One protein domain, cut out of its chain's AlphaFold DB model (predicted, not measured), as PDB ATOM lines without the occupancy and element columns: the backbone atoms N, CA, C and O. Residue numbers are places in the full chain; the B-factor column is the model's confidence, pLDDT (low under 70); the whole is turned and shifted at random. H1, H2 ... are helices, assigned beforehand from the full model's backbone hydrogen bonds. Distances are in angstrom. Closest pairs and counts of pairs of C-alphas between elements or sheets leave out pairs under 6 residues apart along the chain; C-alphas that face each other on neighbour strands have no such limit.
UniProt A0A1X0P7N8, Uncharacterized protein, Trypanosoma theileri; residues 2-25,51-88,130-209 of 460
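This is residues 2 to 25, 51 to 88 and 130 to 209 of the 460 residues of an uncharacterized protein of Trypanosoma theileri (UniProt A0A1X0P7N8). A compact head of short helices carries one very long helix, H6, whose residues 181 to 209 stick out as an arm and make most of the length. In the head H1 is in the middle: H2 runs beside it, the first part of H6 crosses it, H5 meets it near their last residues as a corner, H3 packs on H5 and H4 on H2. The printed part has 142 residues with six named helices, H1 to H6 in chain order, and no named strand: all helix. The whole is loose, with a radius of gyration of the C-alphas of 19.8 A and spans of 77 by 33 by 31 A.

H6, residues 166 to 209, touches H1, residues 7 to 21, with residues 172 to 179 alone, about perpendicular at 88 degrees; the closest C-alphas, of Ala 14 and Asn 176, are 4.9 A apart. H1, the hub, touches H2, residues 51 to 70, at a shallow tilt of 23 degrees, opposite ways, closest at C-alphas 9 and 70, 5.2 A. H1 touches H5, residues 142 to 152, about perpendicular at 81 degrees, closest at C-alphas 20 and 152, 6.4 A. H3, residues 73 to 88, touches H5 with residues 76 to 83 alone, closest at C-alphas 80 and 147, 6.2 A. H2 touches H4, residues 130 to 137, with residues 53 to 60 alone, closest at C-alphas 57 and 136, 5.1 A. Every O i to N i+4 pair is within hydrogen-bond range in H3, H5 and H6, against 7 of 11 in H1, 14 of 16 in H2 and 1 of 4 in H4, where 1 of 5 O i to N i+3 pairs is.

H6 runs 64.8 A from C-alpha 166 at (137.275, 128.557, 123.781) to C-alpha 209 at (126.072, 66.714, 108.141). H2 spans 28.3 A, with a kink of 42 degrees near residue 63, H3 22.5 A and H1 20.3 A.

Residues 26 to 50 and 89 to 129 are cut out, with C-alpha gaps of 19.3 A and 28.1 A. The link from H5 to H6, residues 153 to 165, is long. The pLDDT is under 70 at residues 23 to 25, 130 to 133 and 154 to 162.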
ATOM      1  N   SER A   2     138.744 129.316 134.796       81.50
ATOM      2  CA  SER A   2     138.500 127.988 134.194       81.50
ATOM      3  C   SER A   2     137.622 127.118 135.110       81.50
ATOM      4  O   SER A   2     137.522 127.379 136.315       81.50
ATOM      5  N   LEU A   3     136.882 126.163 134.546       86.81
ATOM      6  CA  LEU A   3     136.201 125.129 135.327       86.81
ATOM      7  C   LEU A   3     137.213 124.016 135.615       86.81
ATOM      8  O   LEU A   3     137.654 123.314 134.708       86.81
ATOM      9  N   HIS A   4     137.573 123.838 136.886       92.62
ATOM     10  CA  HIS A   4     138.479 122.770 137.302       92.62
ATOM     11  C   HIS A   4     137.746 121.425 137.322       92.62
ATOM     12  O   HIS A   4     137.301 120.950 138.362       92.62
ATOM     13  N   LEU A   5     137.610 120.812 136.147       94.31
ATOM     14  CA  LEU A   5     137.111 119.449 136.006       94.31
ATOM     15  C   LEU A   5     138.283 118.463 135.961       94.31
ATOM     16  O   LEU A   5     139.291 118.682 135.287       94.31
ATOM     17  N   SER A   6     138.133 117.335 136.649       95.75
ATOM     18  CA  SER A   6     139.054 116.203 136.535       95.75
ATOM     19  C   SER A   6     139.028 115.605 135.121       95.75
ATOM     20  O   SER A   6     138.030 115.701 134.403       95.75
ATOM     21  N   SER A   7     140.093 114.897 134.726       94.62
ATOM     22  CA  SER A   7     140.145 114.184 133.432       94.62
ATOM     23  C   SER A   7     138.932 113.264 133.222       94.62
ATOM     24  O   SER A   7     138.367 113.180 132.131       94.62
ATOM     25  N   ARG A   8     138.472 112.620 134.298       95.69
ATOM     26  CA  ARG A   8     137.292 111.758 134.284       95.69
ATOM     27  C   ARG A   8     136.003 112.530 133.984       95.69
ATOM     28  O   ARG A   8     135.190 112.056 133.193       95.69
ATOM     29  N   GLN A   9     135.824 113.697 134.600       95.88
ATOM     30  CA  GLN A   9     134.670 114.568 134.369       95.88
ATOM     31  C   GLN A   9     134.668 115.128 132.948       95.88
ATOM     32  O   GLN A   9     133.622 115.111 132.307       95.88
ATOM     33  N   TRP A  10     135.830 115.520 132.415       95.06
ATOM     34  CA  TRP A  10     135.957 115.948 131.019       95.06
ATOM     35  C   TRP A  10     135.518 114.867 130.031       95.06
ATOM     36  O   TRP A  10     134.739 115.150 129.124       95.06
ATOM     37  N   LYS A  11     135.958 113.619 130.225       94.06
ATOM     38  CA  LYS A  11     135.544 112.491 129.373       94.06
ATOM     39  C   LYS A  11     134.041 112.225 129.462       94.06
ATOM     40  O   LYS A  11     133.387 112.034 128.442       94.06
ATOM     41  N   ALA A  12     133.489 112.251 130.673       95.00
ATOM     42  CA  ALA A  12     132.062 112.046 130.891       95.00
ATOM     43  C   ALA A  12     131.216 113.169 130.254       95.00
ATOM     44  O   ALA A  12     130.225 112.886 129.586       95.00
ATOM     45  N   LEU A  13     131.652 114.428 130.375       94.81
ATOM     46  CA  LEU A  13     131.021 115.583 129.731       94.81
ATOM     47  C   LEU A  13     131.114 115.500 128.197       94.81
ATOM     48  O   LEU A  13     130.133 115.738 127.495       94.81
ATOM     49  N   ALA A  14     132.266 115.088 127.661       93.56
ATOM     50  CA  ALA A  14     132.457 114.892 126.224       93.56
ATOM     51  C   ALA A  14     131.537 113.800 125.647       93.56
ATOM     52  O   ALA A  14     131.049 113.939 124.523       93.56
ATOM     53  N   ALA A  15     131.244 112.743 126.412       93.25
ATOM     54  CA  ALA A  15     130.358 111.659 125.984       93.25
ATOM     55  C   ALA A  15     128.907 112.121 125.749       93.25
ATOM     56  O   ALA A  15     128.220 111.567 124.892       93.25
ATOM     57  N   ILE A  16     128.448 113.164 126.450       93.88
ATOM     58  CA  ILE A  16     127.106 113.749 126.278       93.88
ATOM     59  C   ILE A  16     127.093 115.047 125.468       93.88
ATOM     60  O   ILE A  16     126.022 115.494 125.071       93.88
ATOM     61  N   TYR A  17     128.258 115.635 125.175       92.31
ATOM     62  CA  TYR A  17     128.386 116.927 124.490       92.31
ATOM     63  C   TYR A  17     127.498 117.042 123.245       92.31
ATOM     64  O   TYR A  17     126.768 118.013 123.078       92.31
ATOM     65  N   HIS A  18     127.511 116.022 122.387       88.25
ATOM     66  CA  HIS A  18     126.749 116.024 121.142       88.25
ATOM     67  C   HIS A  18     125.222 116.049 121.329       88.25
ATOM     68  O   HIS A  18     124.525 116.535 120.440       88.25
ATOM     69  N   LEU A  19     124.708 115.557 122.462       90.00
ATOM     70  CA  LEU A  19     123.277 115.592 122.781       90.00
ATOM     71  C   LEU A  19     122.812 117.013 123.128       90.00
ATOM     72  O   LEU A  19     121.680 117.381 122.820       90.00
ATOM     73  N   TYR A  20     123.694 117.820 123.724       89.38
ATOM     74  CA  TYR A  20     123.416 119.220 124.062       89.38
ATOM     75  C   TYR A  20     123.762 120.171 122.906       89.38
ATOM     76  O   TYR A  20     122.974 121.057 122.591       89.38
ATOM     77  N   ALA A  21     124.885 119.949 122.215       84.44
ATOM     78  CA  ALA A  21     125.358 120.800 121.119       84.44
ATOM     79  C   ALA A  21     124.579 120.618 119.801       84.44
ATOM     80  O   ALA A  21     124.626 121.473 118.920       84.44
ATOM     81  N   GLY A  22     123.865 119.499 119.633       73.62
ATOM     82  CA  GLY A  22     123.113 119.198 118.411       73.62
ATOM     83  C   GLY A  22     121.871 120.068 118.178       73.62
ATOM     84  O   GLY A  22     121.273 119.968 117.107       73.62
ATOM     85  N   LYS A  23     121.468 120.907 119.147       65.56
ATOM     86  CA  LYS A  23     120.229 121.698 119.064       65.56
ATOM     87  C   LYS A  23     120.334 122.883 118.091       65.56
ATOM     88  O   LYS A  23     119.323 123.250 117.507       65.56
ATOM     89  N   GLU A  24     121.531 123.423 117.857       57.75
ATOM     90  CA  GLU A  24     121.686 124.721 117.171       57.75
ATOM     91  C   GLU A  24     121.896 124.620 115.650       57.75
ATOM     92  O   GLU A  24     121.458 125.485 114.903       57.75
ATOM     93  N   LYS A  25     122.511 123.549 115.131       57.09
ATOM     94  CA  LYS A  25     122.989 123.548 113.729       57.09
ATOM     95  C   LYS A  25     121.984 123.112 112.660       57.09
ATOM     96  O   LYS A  25     122.291 123.204 111.476       57.09
ATOM     97  N   LYS A  51     113.996 106.706 115.254       88.50
ATOM     98  CA  LYS A  51     115.273 105.969 115.294       88.50
ATOM     99  C   LYS A  51     116.376 106.764 116.000       88.50
ATOM    100  O   LYS A  51     117.056 106.231 116.872       88.50
ATOM    101  N   ASN A  52     116.523 108.048 115.684       85.25
ATOM    102  CA  ASN A  52     117.516 108.903 116.343       85.25
ATOM    103  C   ASN A  52     117.210 109.096 117.840       85.25
ATOM    104  O   ASN A  52     118.123 109.137 118.665       85.25
ATOM    105  N   GLU A  53     115.929 109.188 118.204       86.94
ATOM    106  CA  GLU A  53     115.483 109.304 119.595       86.94
ATOM    107  C   GLU A  53     115.793 108.031 120.394       86.94
ATOM    108  O   GLU A  53     116.379 108.098 121.474       86.94
ATOM    109  N   THR A  54     115.451 106.863 119.847       90.38
ATOM    110  CA  THR A  54     115.740 105.569 120.484       90.38
ATOM    111  C   THR A  54     117.242 105.322 120.630       90.38
ATOM    112  O   THR A  54     117.676 104.888 121.698       90.38
ATOM    113  N   ALA A  55     118.045 105.692 119.628       89.81
ATOM    114  CA  ALA A  55     119.503 105.644 119.715       89.81
ATOM    115  C   ALA A  55     120.050 106.566 120.820       89.81
ATOM    116  O   ALA A  55     120.900 106.153 121.607       89.81
ATOM    117  N   SER A  56     119.519 107.789 120.938       90.81
ATOM    118  CA  SER A  56     119.918 108.738 121.990       90.81
ATOM    119  C   SER A  56     119.572 108.218 123.390       90.81
ATOM    120  O   SER A  56     120.368 108.350 124.317       90.81
ATOM    121  N   LEU A  57     118.409 107.579 123.551       92.50
ATOM    122  CA  LEU A  57     117.999 106.957 124.813       92.50
ATOM    123  C   LEU A  57     118.924 105.806 125.213       92.50
ATOM    124  O   LEU A  57     119.391 105.771 126.351       92.50
ATOM    125  N   GLN A  58     119.211 104.888 124.287       92.19
ATOM    126  CA  GLN A  58     120.129 103.773 124.535       92.19
ATOM    127  C   GLN A  58     121.533 104.271 124.879       92.19
ATOM    128  O   GLN A  58     122.157 103.773 125.818       92.19
ATOM    129  N   TRP A  59     122.004 105.300 124.174       91.75
ATOM    130  CA  TRP A  59     123.278 105.941 124.465       91.75
ATOM    131  C   TRP A  59     123.325 106.504 125.888       91.75
ATOM    132  O   TRP A  59     124.235 106.180 126.653       91.75
ATOM    133  N   VAL A  60     122.327 107.308 126.280       94.69
ATOM    134  CA  VAL A  60     122.264 107.890 127.630       94.69
ATOM    135  C   VAL A  60     122.199 106.799 128.692       94.69
ATOM    136  O   VAL A  60     122.900 106.906 129.690       94.69
ATOM    137  N   GLN A  61     121.447 105.718 128.474       95.25
ATOM    138  CA  GLN A  61     121.421 104.581 129.402       95.25
ATOM    139  C   GLN A  61     122.802 103.935 129.583       95.25
ATOM    140  O   GLN A  61     123.167 103.594 130.709       95.25
ATOM    141  N   GLY A  62     123.587 103.803 128.511       93.44
ATOM    142  CA  GLY A  62     124.953 103.274 128.579       93.44
ATOM    143  C   GLY A  62     125.941 104.218 129.272       93.44
ATOM    144  O   GLY A  62     126.820 103.772 130.010       93.44
ATOM    145  N   VAL A  63     125.783 105.530 129.078       94.38
ATOM    146  CA  VAL A  63     126.698 106.555 129.606       94.38
ATOM    147  C   VAL A  63     126.325 107.007 131.025       94.38
ATOM    148  O   VAL A  63     127.194 107.449 131.778       94.38
ATOM    149  N   LEU A  64     125.072 106.841 131.455       95.69
ATOM    150  CA  LEU A  64     124.583 107.295 132.761       95.69
ATOM    151  C   LEU A  64     125.401 106.763 133.957       95.69
ATOM    152  O   LEU A  64     125.770 107.569 134.812       95.69
ATOM    153  N   PRO A  65     125.795 105.475 134.030       96.69
ATOM    154  CA  PRO A  65     126.663 104.999 135.109       96.69
ATOM    155  C   PRO A  65     128.047 105.668 135.130       96.69
ATOM    156  O   PRO A  65     128.652 105.812 136.197       96.69
ATOM    157  N   LEU A  66     128.571 106.069 133.964       95.00
ATOM    158  CA  LEU A  66     129.833 106.806 133.863       95.00
ATOM    159  C   LEU A  66     129.665 108.241 134.361       95.00
ATOM    160  O   LEU A  66     130.531 108.715 135.095       95.00
ATOM    161  N   LEU A  67     128.546 108.886 134.016       96.56
ATOM    162  CA  LEU A  67     128.190 110.224 134.489       96.56
ATOM    163  C   LEU A  67     128.060 110.248 136.010       96.56
ATOM    164  O   LEU A  67     128.766 111.015 136.655       96.56
ATOM    165  N   LEU A  68     127.253 109.356 136.587       96.25
ATOM    166  CA  LEU A  68     127.041 109.281 138.037       96.25
ATOM    167  C   LEU A  68     128.348 109.049 138.807       96.25
ATOM    168  O   LEU A  68     128.555 109.602 139.881       96.25
ATOM    169  N   ARG A  69     129.273 108.255 138.251       97.12
ATOM    170  CA  ARG A  69     130.573 108.006 138.891       97.12
ATOM    171  C   ARG A  69     131.583 109.137 138.670       97.12
ATOM    172  O   ARG A  69     132.561 109.219 139.407       97.12
ATOM    173  N   ALA A  70     131.408 109.952 137.632       97.06
ATOM    174  CA  ALA A  70     132.249 111.117 137.362       97.06
ATOM    175  C   ALA A  70     131.775 112.370 138.116       97.06
ATOM    176  O   ALA A  70     132.601 113.211 138.463       97.06
ATOM    177  N   PHE A  71     130.478 112.468 138.403       97.00
ATOM    178  CA  PHE A  71     129.857 113.585 139.109       97.00
ATOM    179  C   PHE A  71     129.048 113.074 140.312       97.00
ATOM    180  O   PHE A  71     127.822 112.979 140.229       97.00
ATOM    181  N   PRO A  72     129.718 112.730 141.427       96.94
ATOM    182  CA  PRO A  72     129.040 112.498 142.698       96.94
ATOM    183  C   PRO A  72     128.223 113.728 143.114       96.94
ATOM    184  O   PRO A  72     128.604 114.854 142.786       96.94
ATOM    185  N   ASP A  73     127.143 113.519 143.872       95.81
ATOM    186  CA  ASP A  73     126.232 114.596 144.290       95.81
ATOM    187  C   ASP A  73     126.956 115.754 144.998       95.81
ATOM    188  O   ASP A  73     126.662 116.917 144.716       95.81
ATOM    189  N   ASP A  74     127.939 115.448 145.850       96.19
ATOM    190  CA  ASP A  74     128.718 116.451 146.587       96.19
ATOM    191  C   ASP A  74     129.551 117.330 145.641       96.19
ATOM    192  O   ASP A  74     129.493 118.558 145.699       96.19
ATOM    193  N   SER A  75     130.268 116.709 144.696       94.75
ATOM    194  CA  SER A  75     131.058 117.433 143.691       94.75
ATOM    195  C   SER A  75     130.174 118.248 142.750       94.75
ATOM    196  O   SER A  75     130.552 119.328 142.305       94.75
ATOM    197  N   LEU A  76     128.988 117.733 142.421       95.31
ATOM    198  CA  LEU A  76     128.039 118.425 141.561       95.31
ATOM    199  C   LEU A  76     127.445 119.661 142.252       95.31
ATOM    200  O   LEU A  76     127.199 120.666 141.587       95.31
ATOM    201  N   ALA A  77     127.221 119.612 143.569       94.31
ATOM    202  CA  ALA A  77     126.776 120.768 144.344       94.31
ATOM    203  C   ALA A  77     127.825 121.893 144.324       94.31
ATOM    204  O   ALA A  77     127.489 123.021 143.964       94.31
ATOM    205  N   GLU A  78     129.094 121.571 144.592       94.69
ATOM    206  CA  GLU A  78     130.215 122.525 144.558       94.69
ATOM    207  C   GLU A  78     130.413 123.144 143.162       94.69
ATOM    208  O   GLU A  78     130.584 124.358 143.011       94.69
ATOM    209  N   LEU A  79     130.332 122.320 142.110       92.75
ATOM    210  CA  LEU A  79     130.411 122.793 140.728       92.75
ATOM    211  C   LEU A  79     129.237 123.709 140.372       92.75
ATOM    212  O   LEU A  79     129.442 124.730 139.718       92.75
ATOM    213  N   ASN A  80     128.021 123.387 140.816       91.56
ATOM    214  CA  ASN A  80     126.850 124.236 140.598       91.56
ATOM    215  C   ASN A  80     126.960 125.576 141.333       91.56
ATOM    216  O   ASN A  80     126.593 126.605 140.769       91.56
ATOM    217  N   GLU A  81     127.477 125.594 142.560       92.38
ATOM    218  CA  GLU A  81     127.764 126.844 143.274       92.38
ATOM    219  C   GLU A  81     128.829 127.666 142.550       92.38
ATOM    220  O   GLU A  81     128.631 128.860 142.331       92.38
ATOM    221  N   SER A  82     129.894 127.022 142.065       90.75
ATOM    222  CA  SER A  82     130.943 127.673 141.270       90.75
ATOM    223  C   SER A  82     130.400 128.271 139.966       90.75
ATOM    224  O   SER A  82     130.776 129.377 139.574       90.75
ATOM    225  N   VAL A  83     129.502 127.555 139.283       89.38
ATOM    226  CA  VAL A  83     128.812 128.027 138.073       89.38
ATOM    227  C   VAL A  83     127.936 129.241 138.393       89.38
ATOM    228  O   VAL A  83     128.046 130.264 137.715       89.38
ATOM    229  N   LYS A  84     127.123 129.167 139.454       88.88
ATOM    230  CA  LYS A  84     126.268 130.277 139.903       88.88
ATOM    231  C   LYS A  84     127.091 131.502 140.295       88.88
ATOM    232  O   LYS A  84     126.779 132.607 139.866       88.88
ATOM    233  N   GLN A  85     128.166 131.322 141.061       88.44
ATOM    234  CA  GLN A  85     129.031 132.419 141.497       88.44
ATOM    235  C   GLN A  85     129.640 133.163 140.301       88.44
ATOM    236  O   GLN A  85     129.655 134.393 140.288       88.44
ATOM    237  N   LYS A  86     130.071 132.434 139.262       84.06
ATOM    238  CA  LYS A  86     130.569 133.040 138.016       84.06
ATOM    239  C   LYS A  86     129.485 133.853 137.305       84.06
ATOM    240  O   LYS A  86     129.768 134.975 136.892       84.06
ATOM    241  N   GLN A  87     128.260 133.332 137.221       83.06
ATOM    242  CA  GLN A  87     127.127 134.048 136.623       83.06
ATOM    243  C   GLN A  87     126.794 135.346 137.376       83.06
ATOM    244  O   GLN A  87     126.577 136.373 136.739       83.06
ATOM    245  N   TYR A  88     126.819 135.342 138.713       84.19
ATOM    246  CA  TYR A  88     126.565 136.558 139.498       84.19
ATOM    247  C   TYR A  88     127.701 137.585 139.394       84.19
ATOM    248  O   TYR A  88     127.429 138.772 139.233       84.19
ATOM    249  N   ASP A 130     110.694 120.418 121.219       64.19
ATOM    250  CA  ASP A 130     111.135 120.289 122.613       64.19
ATOM    251  C   ASP A 130     110.707 118.935 123.218       64.19
ATOM    252  O   ASP A 130     111.520 118.248 123.829       64.19
ATOM    253  N   SER A 131     109.518 118.440 122.851       65.94
ATOM    254  CA  SER A 131     108.993 117.114 123.240       65.94
ATOM    255  C   SER A 131     109.944 115.921 123.005       65.94
ATOM    256  O   SER A 131     109.921 114.950 123.767       65.94
ATOM    257  N   VAL A 132     110.782 115.963 121.960       60.94
ATOM    258  CA  VAL A 132     111.698 114.855 121.611       60.94
ATOM    259  C   VAL A 132     113.016 114.952 122.380       60.94
ATOM    260  O   VAL A 132     113.564 113.938 122.811       60.94
ATOM    261  N   VAL A 133     113.515 116.170 122.598       64.56
ATOM    262  CA  VAL A 133     114.723 116.410 123.406       64.56
ATOM    263  C   VAL A 133     114.471 116.044 124.877       64.56
ATOM    264  O   VAL A 133     115.383 115.604 125.575       64.56
ATOM    265  N   ASP A 134     113.218 116.105 125.324       75.75
ATOM    266  CA  ASP A 134     112.845 115.839 126.711       75.75
ATOM    267  C   ASP A 134     112.976 114.373 127.144       75.75
ATOM    268  O   ASP A 134     113.132 114.105 128.337       75.75
ATOM    269  N   ARG A 135     112.891 113.383 126.239       89.12
ATOM    270  CA  ARG A 135     112.824 111.978 126.693       89.12
ATOM    271  C   ARG A 135     114.140 111.460 127.245       89.12
ATOM    272  O   ARG A 135     114.125 110.797 128.279       89.12
ATOM    273  N   TRP A 136     115.263 111.749 126.591       91.75
ATOM    274  CA  TRP A 136     116.567 111.315 127.098       91.75
ATOM    275  C   TRP A 136     117.024 112.166 128.285       91.75
ATOM    276  O   TRP A 136     117.622 111.623 129.209       91.75
ATOM    277  N   ARG A 137     116.661 113.457 128.327       93.31
ATOM    278  CA  ARG A 137     116.928 114.325 129.484       93.31
ATOM    279  C   ARG A 137     116.254 113.826 130.757       93.31
ATOM    280  O   ARG A 137     116.873 113.858 131.810       93.31
ATOM    281  N   LYS A 138     115.049 113.249 130.660       93.75
ATOM    282  CA  LYS A 138     114.355 112.615 131.802       93.75
ATOM    283  C   LYS A 138     115.121 111.447 132.435       93.75
ATOM    284  O   LYS A 138     114.788 111.061 133.551       93.75
ATOM    285  N   LEU A 139     116.099 110.861 131.738       95.12
ATOM    286  CA  LEU A 139     116.963 109.816 132.298       95.12
ATOM    287  C   LEU A 139     118.146 110.387 133.089       95.12
ATOM    288  O   LEU A 139     118.745 109.668 133.886       95.12
ATOM    289  N   ILE A 140     118.501 111.653 132.864       95.50
ATOM    290  CA  ILE A 140     119.594 112.327 133.558       95.50
ATOM    291  C   ILE A 140     119.030 112.961 134.838       95.50
ATOM    292  O   ILE A 140     117.988 113.617 134.784       95.50
ATOM    293  N   PRO A 141     119.683 112.791 136.004       96.75
ATOM    294  CA  PRO A 141     119.284 113.489 137.219       96.75
ATOM    295  C   PRO A 141     119.189 114.997 136.983       96.75
ATOM    296  O   PRO A 141     120.106 115.592 136.419       96.75
ATOM    297  N   THR A 142     118.112 115.626 137.454       94.50
ATOM    298  CA  THR A 142     117.813 117.043 137.180       94.50
ATOM    299  C   THR A 142     118.972 117.974 137.525       94.50
ATOM    300  O   THR A 142     119.361 118.788 136.703       94.50
ATOM    301  N   LYS A 143     119.624 117.774 138.678       95.31
ATOM    302  CA  LYS A 143     120.806 118.557 139.083       95.31
ATOM    303  C   LYS A 143     121.964 118.483 138.077       95.31
ATOM    304  O   LYS A 143     122.729 119.438 137.957       95.31
ATOM    305  N   MET A 144     122.135 117.337 137.409       96.00
ATOM    306  CA  MET A 144     123.159 117.153 136.379       96.00
ATOM    307  C   MET A 144     122.721 117.781 135.061       96.00
ATOM    308  O   MET A 144     123.540 118.420 134.416       96.00
ATOM    309  N   ASP A 145     121.449 117.634 134.676       94.94
ATOM    310  CA  ASP A 145     120.911 118.275 133.470       94.94
ATOM    311  C   ASP A 145     120.984 119.806 133.561       94.94
ATOM    312  O   ASP A 145     121.415 120.449 132.606       94.94
ATOM    313  N   ASP A 146     120.661 120.378 134.725       92.31
ATOM    314  CA  ASP A 146     120.791 121.813 135.004       92.31
ATOM    315  C   ASP A 146     122.249 122.268 134.843       92.31
ATOM    316  O   ASP A 146     122.532 123.243 134.144       92.31
ATOM    317  N   PHE A 147     123.186 121.517 135.432       93.81
ATOM    318  CA  PHE A 147     124.620 121.779 135.310       93.81
ATOM    319  C   PHE A 147     125.095 121.691 133.853       93.81
ATOM    320  O   PHE A 147     125.742 122.609 133.352       93.81
ATOM    321  N   PHE A 148     124.766 120.609 133.142       93.56
ATOM    322  CA  PHE A 148     125.178 120.414 131.751       93.56
ATOM    323  C   PHE A 148     124.551 121.438 130.818       93.56
ATOM    324  O   PHE A 148     125.236 121.930 129.928       93.56
ATOM    325  N   THR A 149     123.291 121.804 131.037       91.44
ATOM    326  CA  THR A 149     122.629 122.876 130.293       91.44
ATOM    327  C   THR A 149     123.349 124.199 130.536       91.44
ATOM    328  O   THR A 149     123.724 124.862 129.575       91.44
ATOM    329  N   ALA A 150     123.647 124.556 131.788       90.06
ATOM    330  CA  ALA A 150     124.383 125.783 132.087       90.06
ATOM    331  C   ALA A 150     125.775 125.807 131.430       90.06
ATOM    332  O   ALA A 150     126.187 126.826 130.885       90.06
ATOM    333  N   VAL A 151     126.494 124.681 131.452       90.19
ATOM    334  CA  VAL A 151     127.867 124.579 130.936       90.19
ATOM    335  C   VAL A 151     127.926 124.477 129.407       90.19
ATOM    336  O   VAL A 151     128.850 125.018 128.805       90.19
ATOM    337  N   LEU A 152     126.984 123.772 128.772       90.19
ATOM    338  CA  LEU A 152     127.035 123.426 127.345       90.19
ATOM    339  C   LEU A 152     126.088 124.245 126.463       90.19
ATOM    340  O   LEU A 152     126.315 124.301 125.259       90.19
ATOM    341  N   SER A 153     125.038 124.855 127.019       84.56
ATOM    342  CA  SER A 153     124.086 125.700 126.274       84.56
ATOM    343  C   SER A 153     124.506 127.168 126.220       84.56
ATOM    344  O   SER A 153     123.664 128.046 126.058       84.56
ATOM    345  N   SER A 154     125.803 127.447 126.356       67.12
ATOM    346  CA  SER A 154     126.365 128.781 126.172       67.12
ATOM    347  C   SER A 154     126.380 129.127 124.675       67.12
ATOM    348  O   SER A 154     127.409 129.014 124.005       67.12
ATOM    349  N   GLY A 155     125.188 129.418 124.157       59.34
ATOM    350  CA  GLY A 155     124.925 129.806 122.781       59.34
ATOM    351  C   GLY A 155     125.414 131.222 122.498       59.34
ATOM    352  O   GLY A 155     125.552 132.041 123.402       59.34
ATOM    353  N   GLU A 156     125.679 131.468 121.221       57.59
ATOM    354  CA  GLU A 156     126.377 132.611 120.613       57.59
ATOM    355  C   GLU A 156     125.757 134.000 120.866       57.59
ATOM    356  O   GLU A 156     126.279 134.994 120.369       57.59
ATOM    357  N   GLU A 157     124.679 134.101 121.641       63.38
ATOM    358  CA  GLU A 157     124.054 135.378 121.981       63.38
ATOM    359  C   GLU A 157     124.796 136.031 123.159       63.38
ATOM    360  O   GLU A 157     124.377 135.911 124.307       63.38
ATOM    361  N   ASP A 158     125.949 136.626 122.818       54.88
ATOM    362  CA  ASP A 158     126.785 137.715 123.380       54.88
ATOM    363  C   ASP A 158     126.769 138.110 124.879       54.88
ATOM    364  O   ASP A 158     127.683 138.804 125.320       54.88
ATOM    365  N   GLU A 159     125.827 137.671 125.704       62.91
ATOM    366  CA  GLU A 159     125.598 138.230 127.045       62.91
ATOM    367  C   GLU A 159     125.836 137.220 128.173       62.91
ATOM    368  O   GLU A 159     126.001 137.604 129.329       62.91
ATOM    369  N   ASN A 160     125.903 135.918 127.870       59.91
ATOM    370  CA  ASN A 160     126.257 134.931 128.884       59.91
ATOM    371  C   ASN A 160     127.767 134.668 128.856       59.91
ATOM    372  O   ASN A 160     128.248 134.042 127.907       59.91
ATOM    373  N   PRO A 161     128.533 135.089 129.884       60.00
ATOM    374  CA  PRO A 161     129.956 134.805 129.953       60.00
ATOM    375  C   PRO A 161     130.147 133.291 129.894       60.00
ATOM    376  O   PRO A 161     129.763 132.563 130.813       60.00
ATOM    377  N   LEU A 162     130.699 132.829 128.769       61.53
ATOM    378  CA  LEU A 162     130.934 131.422 128.479       61.53
ATOM    379  C   LEU A 162     131.622 130.776 129.692       61.53
ATOM    380  O   LEU A 162     132.761 131.107 130.030       61.53
ATOM    381  N   LEU A 163     130.923 129.854 130.360       76.75
ATOM    382  CA  LEU A 163     131.467 129.105 131.500       76.75
ATOM    383  C   LEU A 163     132.689 128.279 131.096       76.75
ATOM    384  O   LEU A 163     133.576 128.041 131.919       76.75
ATOM    385  N   LEU A 164     132.720 127.876 129.825       87.12
ATOM    386  CA  LEU A 164     133.840 127.228 129.175       87.12
ATOM    387  C   LEU A 164     134.581 128.227 128.291       87.12
ATOM    388  O   LEU A 164     134.022 128.851 127.393       87.12
ATOM    389  N   THR A 165     135.884 128.316 128.494       88.19
ATOM    390  CA  THR A 165     136.793 128.991 127.575       88.19
ATOM    391  C   THR A 165     136.754 128.332 126.190       88.19
ATOM    392  O   THR A 165     136.445 127.147 126.032       88.19
ATOM    393  N   ARG A 166     137.156 129.078 125.155       85.81
ATOM    394  CA  ARG A 166     137.275 128.557 123.781       85.81
ATOM    395  C   ARG A 166     138.148 127.295 123.697       85.81
ATOM    396  O   ARG A 166     137.844 126.394 122.917       85.81
ATOM    397  N   ASN A 167     139.202 127.217 124.512       87.94
ATOM    398  CA  ASN A 167     140.103 126.065 124.564       87.94
ATOM    399  C   ASN A 167     139.426 124.839 125.188       87.94
ATOM    400  O   ASN A 167     139.558 123.739 124.658       87.94
ATOM    401  N   GLU A 168     138.650 125.022 126.258       90.44
ATOM    402  CA  GLU A 168     137.867 123.949 126.888       90.44
ATOM    403  C   GLU A 168     136.774 123.414 125.947       90.44
ATOM    404  O   GLU A 168     136.601 122.202 125.819       90.44
ATOM    405  N   LEU A 169     136.095 124.297 125.207       88.44
ATOM    406  CA  LEU A 169     135.149 123.894 124.158       88.44
ATOM    407  C   LEU A 169     135.838 123.125 123.021       88.44
ATOM    408  O   LEU A 169     135.300 122.132 122.527       88.44
ATOM    409  N   CYS A 170     137.030 123.561 122.601       87.62
ATOM    410  CA  CYS A 170     137.829 122.848 121.606       87.62
ATOM    411  C   CYS A 170     138.210 121.444 122.102       87.62
ATOM    412  O   CYS A 170     138.003 120.460 121.390       87.62
ATOM    413  N   LEU A 171     138.672 121.337 123.351       86.94
ATOM    414  CA  LEU A 171     139.004 120.066 123.988       86.94
ATOM    415  C   LEU A 171     137.788 119.132 124.061       86.94
ATOM    416  O   LEU A 171     137.909 117.964 123.706       86.94
ATOM    417  N   LEU A 172     136.608 119.633 124.444       90.69
ATOM    418  CA  LEU A 172     135.373 118.838 124.448       90.69
ATOM    419  C   LEU A 172     135.023 118.291 123.064       90.69
ATOM    420  O   LEU A 172     134.631 117.131 122.948       90.69
ATOM    421  N   ARG A 173     135.187 119.098 122.010       87.31
ATOM    422  CA  ARG A 173     134.960 118.653 120.626       87.31
ATOM    423  C   ARG A 173     135.950 117.566 120.215       87.31
ATOM    424  O   ARG A 173     135.539 116.589 119.590       87.31
ATOM    425  N   LEU A 174     137.226 117.710 120.575       85.88
ATOM    426  CA  LEU A 174     138.258 116.708 120.297       85.88
ATOM    427  C   LEU A 174     137.998 115.400 121.052       85.88
ATOM    428  O   LEU A 174     137.976 114.347 120.424       85.88
ATOM    429  N   LEU A 175     137.703 115.470 122.352       87.12
ATOM    430  CA  LEU A 175     137.359 114.300 123.166       87.12
ATOM    431  C   LEU A 175     136.086 113.612 122.662       87.12
ATOM    432  O   LEU A 175     136.022 112.388 122.614       87.12
ATOM    433  N   ASN A 176     135.073 114.377 122.246       87.50
ATOM    434  CA  ASN A 176     133.867 113.804 121.653       87.50
ATOM    435  C   ASN A 176     134.174 113.085 120.326       87.50
ATOM    436  O   ASN A 176     133.632 112.009 120.075       87.50
ATOM    437  N   LYS A 177     135.057 113.651 119.493       85.69
ATOM    438  CA  LYS A 177     135.509 113.024 118.244       85.69
ATOM    439  C   LYS A 177     136.296 111.738 118.512       85.69
ATOM    440  O   LYS A 177     136.023 110.736 117.860       85.69
ATOM    441  N   GLU A 178     137.220 111.757 119.470       87.44
ATOM    442  CA  GLU A 178     137.989 110.583 119.898       87.44
ATOM    443  C   GLU A 178     137.067 109.474 120.418       87.44
ATOM    444  O   GLU A 178     137.164 108.337 119.966       87.44
ATOM    445  N   GLN A 179     136.112 109.820 121.289       87.12
ATOM    446  CA  GLN A 179     135.132 108.874 121.824       87.12
ATOM    447  C   GLN A 179     134.328 108.210 120.700       87.12
ATOM    448  O   GLN A 179     134.268 106.988 120.630       87.12
ATOM    449  N   ARG A 180     133.789 108.998 119.758       84.38
ATOM    450  CA  ARG A 180     133.057 108.463 118.596       84.38
ATOM    451  C   ARG A 180     133.903 107.525 117.746       84.38
ATOM    452  O   ARG A 180     133.390 106.532 117.239       84.38
ATOM    453  N   TRP A 181     135.181 107.846 117.573       84.88
ATOM    454  CA  TRP A 181     136.097 107.008 116.809       84.88
ATOM    455  C   TRP A 181     136.382 105.689 117.535       84.88
ATOM    456  O   TRP A 181     136.315 104.627 116.924       84.88
ATOM    457  N   SER A 182     136.588 105.739 118.854       81.50
ATOM    458  CA  SER A 182     136.714 104.548 119.700       81.50
ATOM    459  C   SER A 182     135.469 103.661 119.625       81.50
ATOM    460  O   SER A 182     135.588 102.444 119.490       81.50
ATOM    461  N   ASP A 183     134.276 104.252 119.688       83.19
ATOM    462  CA  ASP A 183     133.018 103.504 119.623       83.19
ATOM    463  C   ASP A 183     132.802 102.875 118.244       83.19
ATOM    464  O   ASP A 183     132.376 101.724 118.153       83.19
ATOM    465  N   TYR A 184     133.170 103.582 117.173       87.00
ATOM    466  CA  TYR A 184     133.170 103.034 115.819       87.00
ATOM    467  C   TYR A 184     134.110 101.825 115.696       87.00
ATOM    468  O   TYR A 184     133.694 100.767 115.225       87.00
ATOM    469  N   CYS A 185     135.353 101.935 116.180       89.00
ATOM    470  CA  CYS A 185     136.291 100.812 116.192       89.00
ATOM    471  C   CYS A 185     135.753  99.628 117.010       89.00
ATOM    472  O   CYS A 185     135.867  98.482 116.580       89.00
ATOM    473  N   TYR A 186     135.126  99.888 118.160       89.31
ATOM    474  CA  TYR A 186     134.518  98.840 118.978       89.31
ATOM    475  C   TYR A 186     133.368  98.132 118.250       89.31
ATOM    476  O   TYR A 186     133.296  96.905 118.279       89.31
ATOM    477  N   GLN A 187     132.496  98.880 117.568       87.69
ATOM    478  CA  GLN A 187     131.408  98.313 116.764       87.69
ATOM    479  C   GLN A 187     131.939  97.450 115.616       87.69
ATOM    480  O   GLN A 187     131.442  96.343 115.419       87.69
ATOM    481  N   GLN A 188     132.985  97.902 114.919       89.69
ATOM    482  CA  GLN A 188     133.648  97.122 113.870       89.69
ATOM    483  C   GLN A 188     134.224  95.811 114.418       89.69
ATOM    484  O   GLN A 188     133.947  94.735 113.891       89.69
ATOM    485  N   CYS A 189     134.952  95.866 115.538       91.31
ATOM    486  CA  CYS A 189     135.467  94.661 116.188       91.31
ATOM    487  C   CYS A 189     134.347  93.723 116.667       91.31
ATOM    488  O   CYS A 189     134.495  92.503 116.587       91.31
ATOM    489  N   ALA A 190     133.234  94.265 117.168       92.06
ATOM    490  CA  ALA A 190     132.082  93.475 117.591       92.06
ATOM    491  C   ALA A 190     131.396  92.780 116.404       92.06
ATOM    492  O   ALA A 190     131.077  91.598 116.510       92.06
ATOM    493  N   SER A 191     131.233  93.481 115.277       92.44
ATOM    494  CA  SER A 191     130.684  92.926 114.034       92.44
ATOM    495  C   SER A 191     131.561  91.799 113.493       92.44
ATOM    496  O   SER A 191     131.076  90.693 113.266       92.44
ATOM    497  N   LEU A 192     132.875  92.029 113.397       93.12
ATOM    498  CA  LEU A 192     133.830  91.016 112.946       93.12
ATOM    499  C   LEU A 192     133.809  89.770 113.844       93.12
ATOM    500  O   LEU A 192     133.860  88.638 113.368       93.12
ATOM    501  N   LYS A 193     133.705  89.956 115.164       95.12
ATOM    502  CA  LYS A 193     133.599  88.841 116.113       95.12
ATOM    503  C   LYS A 193     132.337  88.006 115.878       95.12
ATOM    504  O   LYS A 193     132.390  86.784 116.006       95.12
ATOM    505  N   GLU A 194     131.221  88.653 115.567       95.69
ATOM    506  CA  GLU A 194     129.950  87.984 115.290       95.69
ATOM    507  C   GLU A 194     129.986  87.217 113.962       95.69
ATOM    508  O   GLU A 194     129.551  86.068 113.894       95.69
ATOM    509  N   GLU A 195     130.593  87.797 112.930       96.88
ATOM    510  CA  GLU A 195     130.813  87.133 111.643       96.88
ATOM    511  C   GLU A 195     131.701  85.888 111.784       96.88
ATOM    512  O   GLU A 195     131.383  84.815 111.263       96.88
ATOM    513  N   MET A 196     132.782  85.989 112.564       94.88
ATOM    514  CA  MET A 196     133.646  84.849 112.883       94.88
ATOM    515  C   MET A 196     132.889  83.759 113.650       94.88
ATOM    516  O   MET A 196     133.085  82.570 113.388       94.88
ATOM    517  N   ARG A 197     131.989  84.140 114.568       97.44
ATOM    518  CA  ARG A 197     131.118  83.197 115.282       97.44
ATOM    519  C   ARG A 197     130.188  82.465 114.316       97.44
ATOM    520  O   ARG A 197     130.148  81.238 114.349       97.44
ATOM    521  N   HIS A 198     129.508  83.187 113.430       97.94
ATOM    522  CA  HIS A 198     128.634  82.593 112.417       97.94
ATOM    523  C   HIS A 198     129.385  81.690 111.440       97.94
ATOM    524  O   HIS A 198     128.907  80.608 111.101       97.94
ATOM    525  N   THR A 199     130.584  82.087 111.022       97.00
ATOM    526  CA  THR A 199     131.441  81.260 110.167       97.00
ATOM    527  C   THR A 199     131.835  79.968 110.883       97.00
ATOM    528  O   THR A 199     131.717  78.885 110.311       97.00
ATOM    529  N   GLY A 200     132.217  80.055 112.161       97.69
ATOM    530  CA  GLY A 200     132.482  78.888 113.002       97.69
ATOM    531  C   GLY A 200     131.268  77.964 113.149       97.69
ATOM    532  O   GLY A 200     131.403  76.752 112.994       97.69
ATOM    533  N   GLU A 201     130.075  78.517 113.379       97.88
ATOM    534  CA  GLU A 201     128.818  77.756 113.453       97.88
ATOM    535  C   GLU A 201     128.509  77.028 112.137       97.88
ATOM    536  O   GLU A 201     128.164  75.846 112.158       97.88
ATOM    537  N   ARG A 202     128.707  77.687 110.988       97.88
ATOM    538  CA  ARG A 202     128.526  77.068 109.664       97.88
ATOM    539  C   ARG A 202     129.512  75.927 109.425       97.88
ATOM    540  O   ARG A 202     129.111  74.874 108.940       97.88
ATOM    541  N   LEU A 203     130.783  76.103 109.788       97.12
ATOM    542  CA  LEU A 203     131.793  75.043 109.672       97.12
ATOM    543  C   LEU A 203     131.450  73.832 110.551       97.12
ATOM    544  O   LEU A 203     131.571  72.691 110.101       97.12
ATOM    545  N   LEU A 204     130.966  74.068 111.774       96.81
ATOM    546  CA  LEU A 204     130.487  73.000 112.653       96.81
ATOM    547  C   LEU A 204     129.272  72.280 112.055       96.81
ATOM    548  O   LEU A 204     129.234  71.050 112.077       96.81
ATOM    549  N   GLN A 205     128.329  73.013 111.460       96.75
ATOM    550  CA  GLN A 205     127.177  72.425 110.782       96.75
ATOM    551  C   GLN A 205     127.607  71.503 109.630       96.75
ATOM    552  O   GLN A 205     127.207  70.336 109.611       96.75
ATOM    553  N   TYR A 206     128.502  71.959 108.746       96.00
ATOM    554  CA  TYR A 206     129.025  71.129 107.653       96.00
ATOM    555  C   TYR A 206     129.733  69.862 108.155       96.00
ATOM    556  O   TYR A 206     129.598  68.801 107.549       96.00
ATOM    557  N   SER A 207     130.439  69.940 109.289       95.50
ATOM    558  CA  SER A 207     131.092  68.769 109.896       95.50
ATOM    559  C   SER A 207     130.109  67.760 110.506       95.50
ATOM    560  O   SER A 207     130.415  66.571 110.605       95.50
ATOM    561  N   SER A 208     128.925  68.218 110.923       95.00
ATOM    562  CA  SER A 208     127.885  67.350 111.481       95.00
ATOM    563  C   SER A 208     127.104  66.612 110.391       95.00
ATOM    564  O   SER A 208     126.852  65.417 110.527       95.00
ATOM    565  N   GLU A 209     126.819  67.280 109.270       93.88
ATOM    566  CA  GLU A 209     126.072  66.714 108.141       93.88
ATOM    567  C   GLU A 209     126.870  65.629 107.391       93.88
ATOM    568  O   GLU A 209     126.290  64.671 106.881       93.88
TER     569      GLU A 209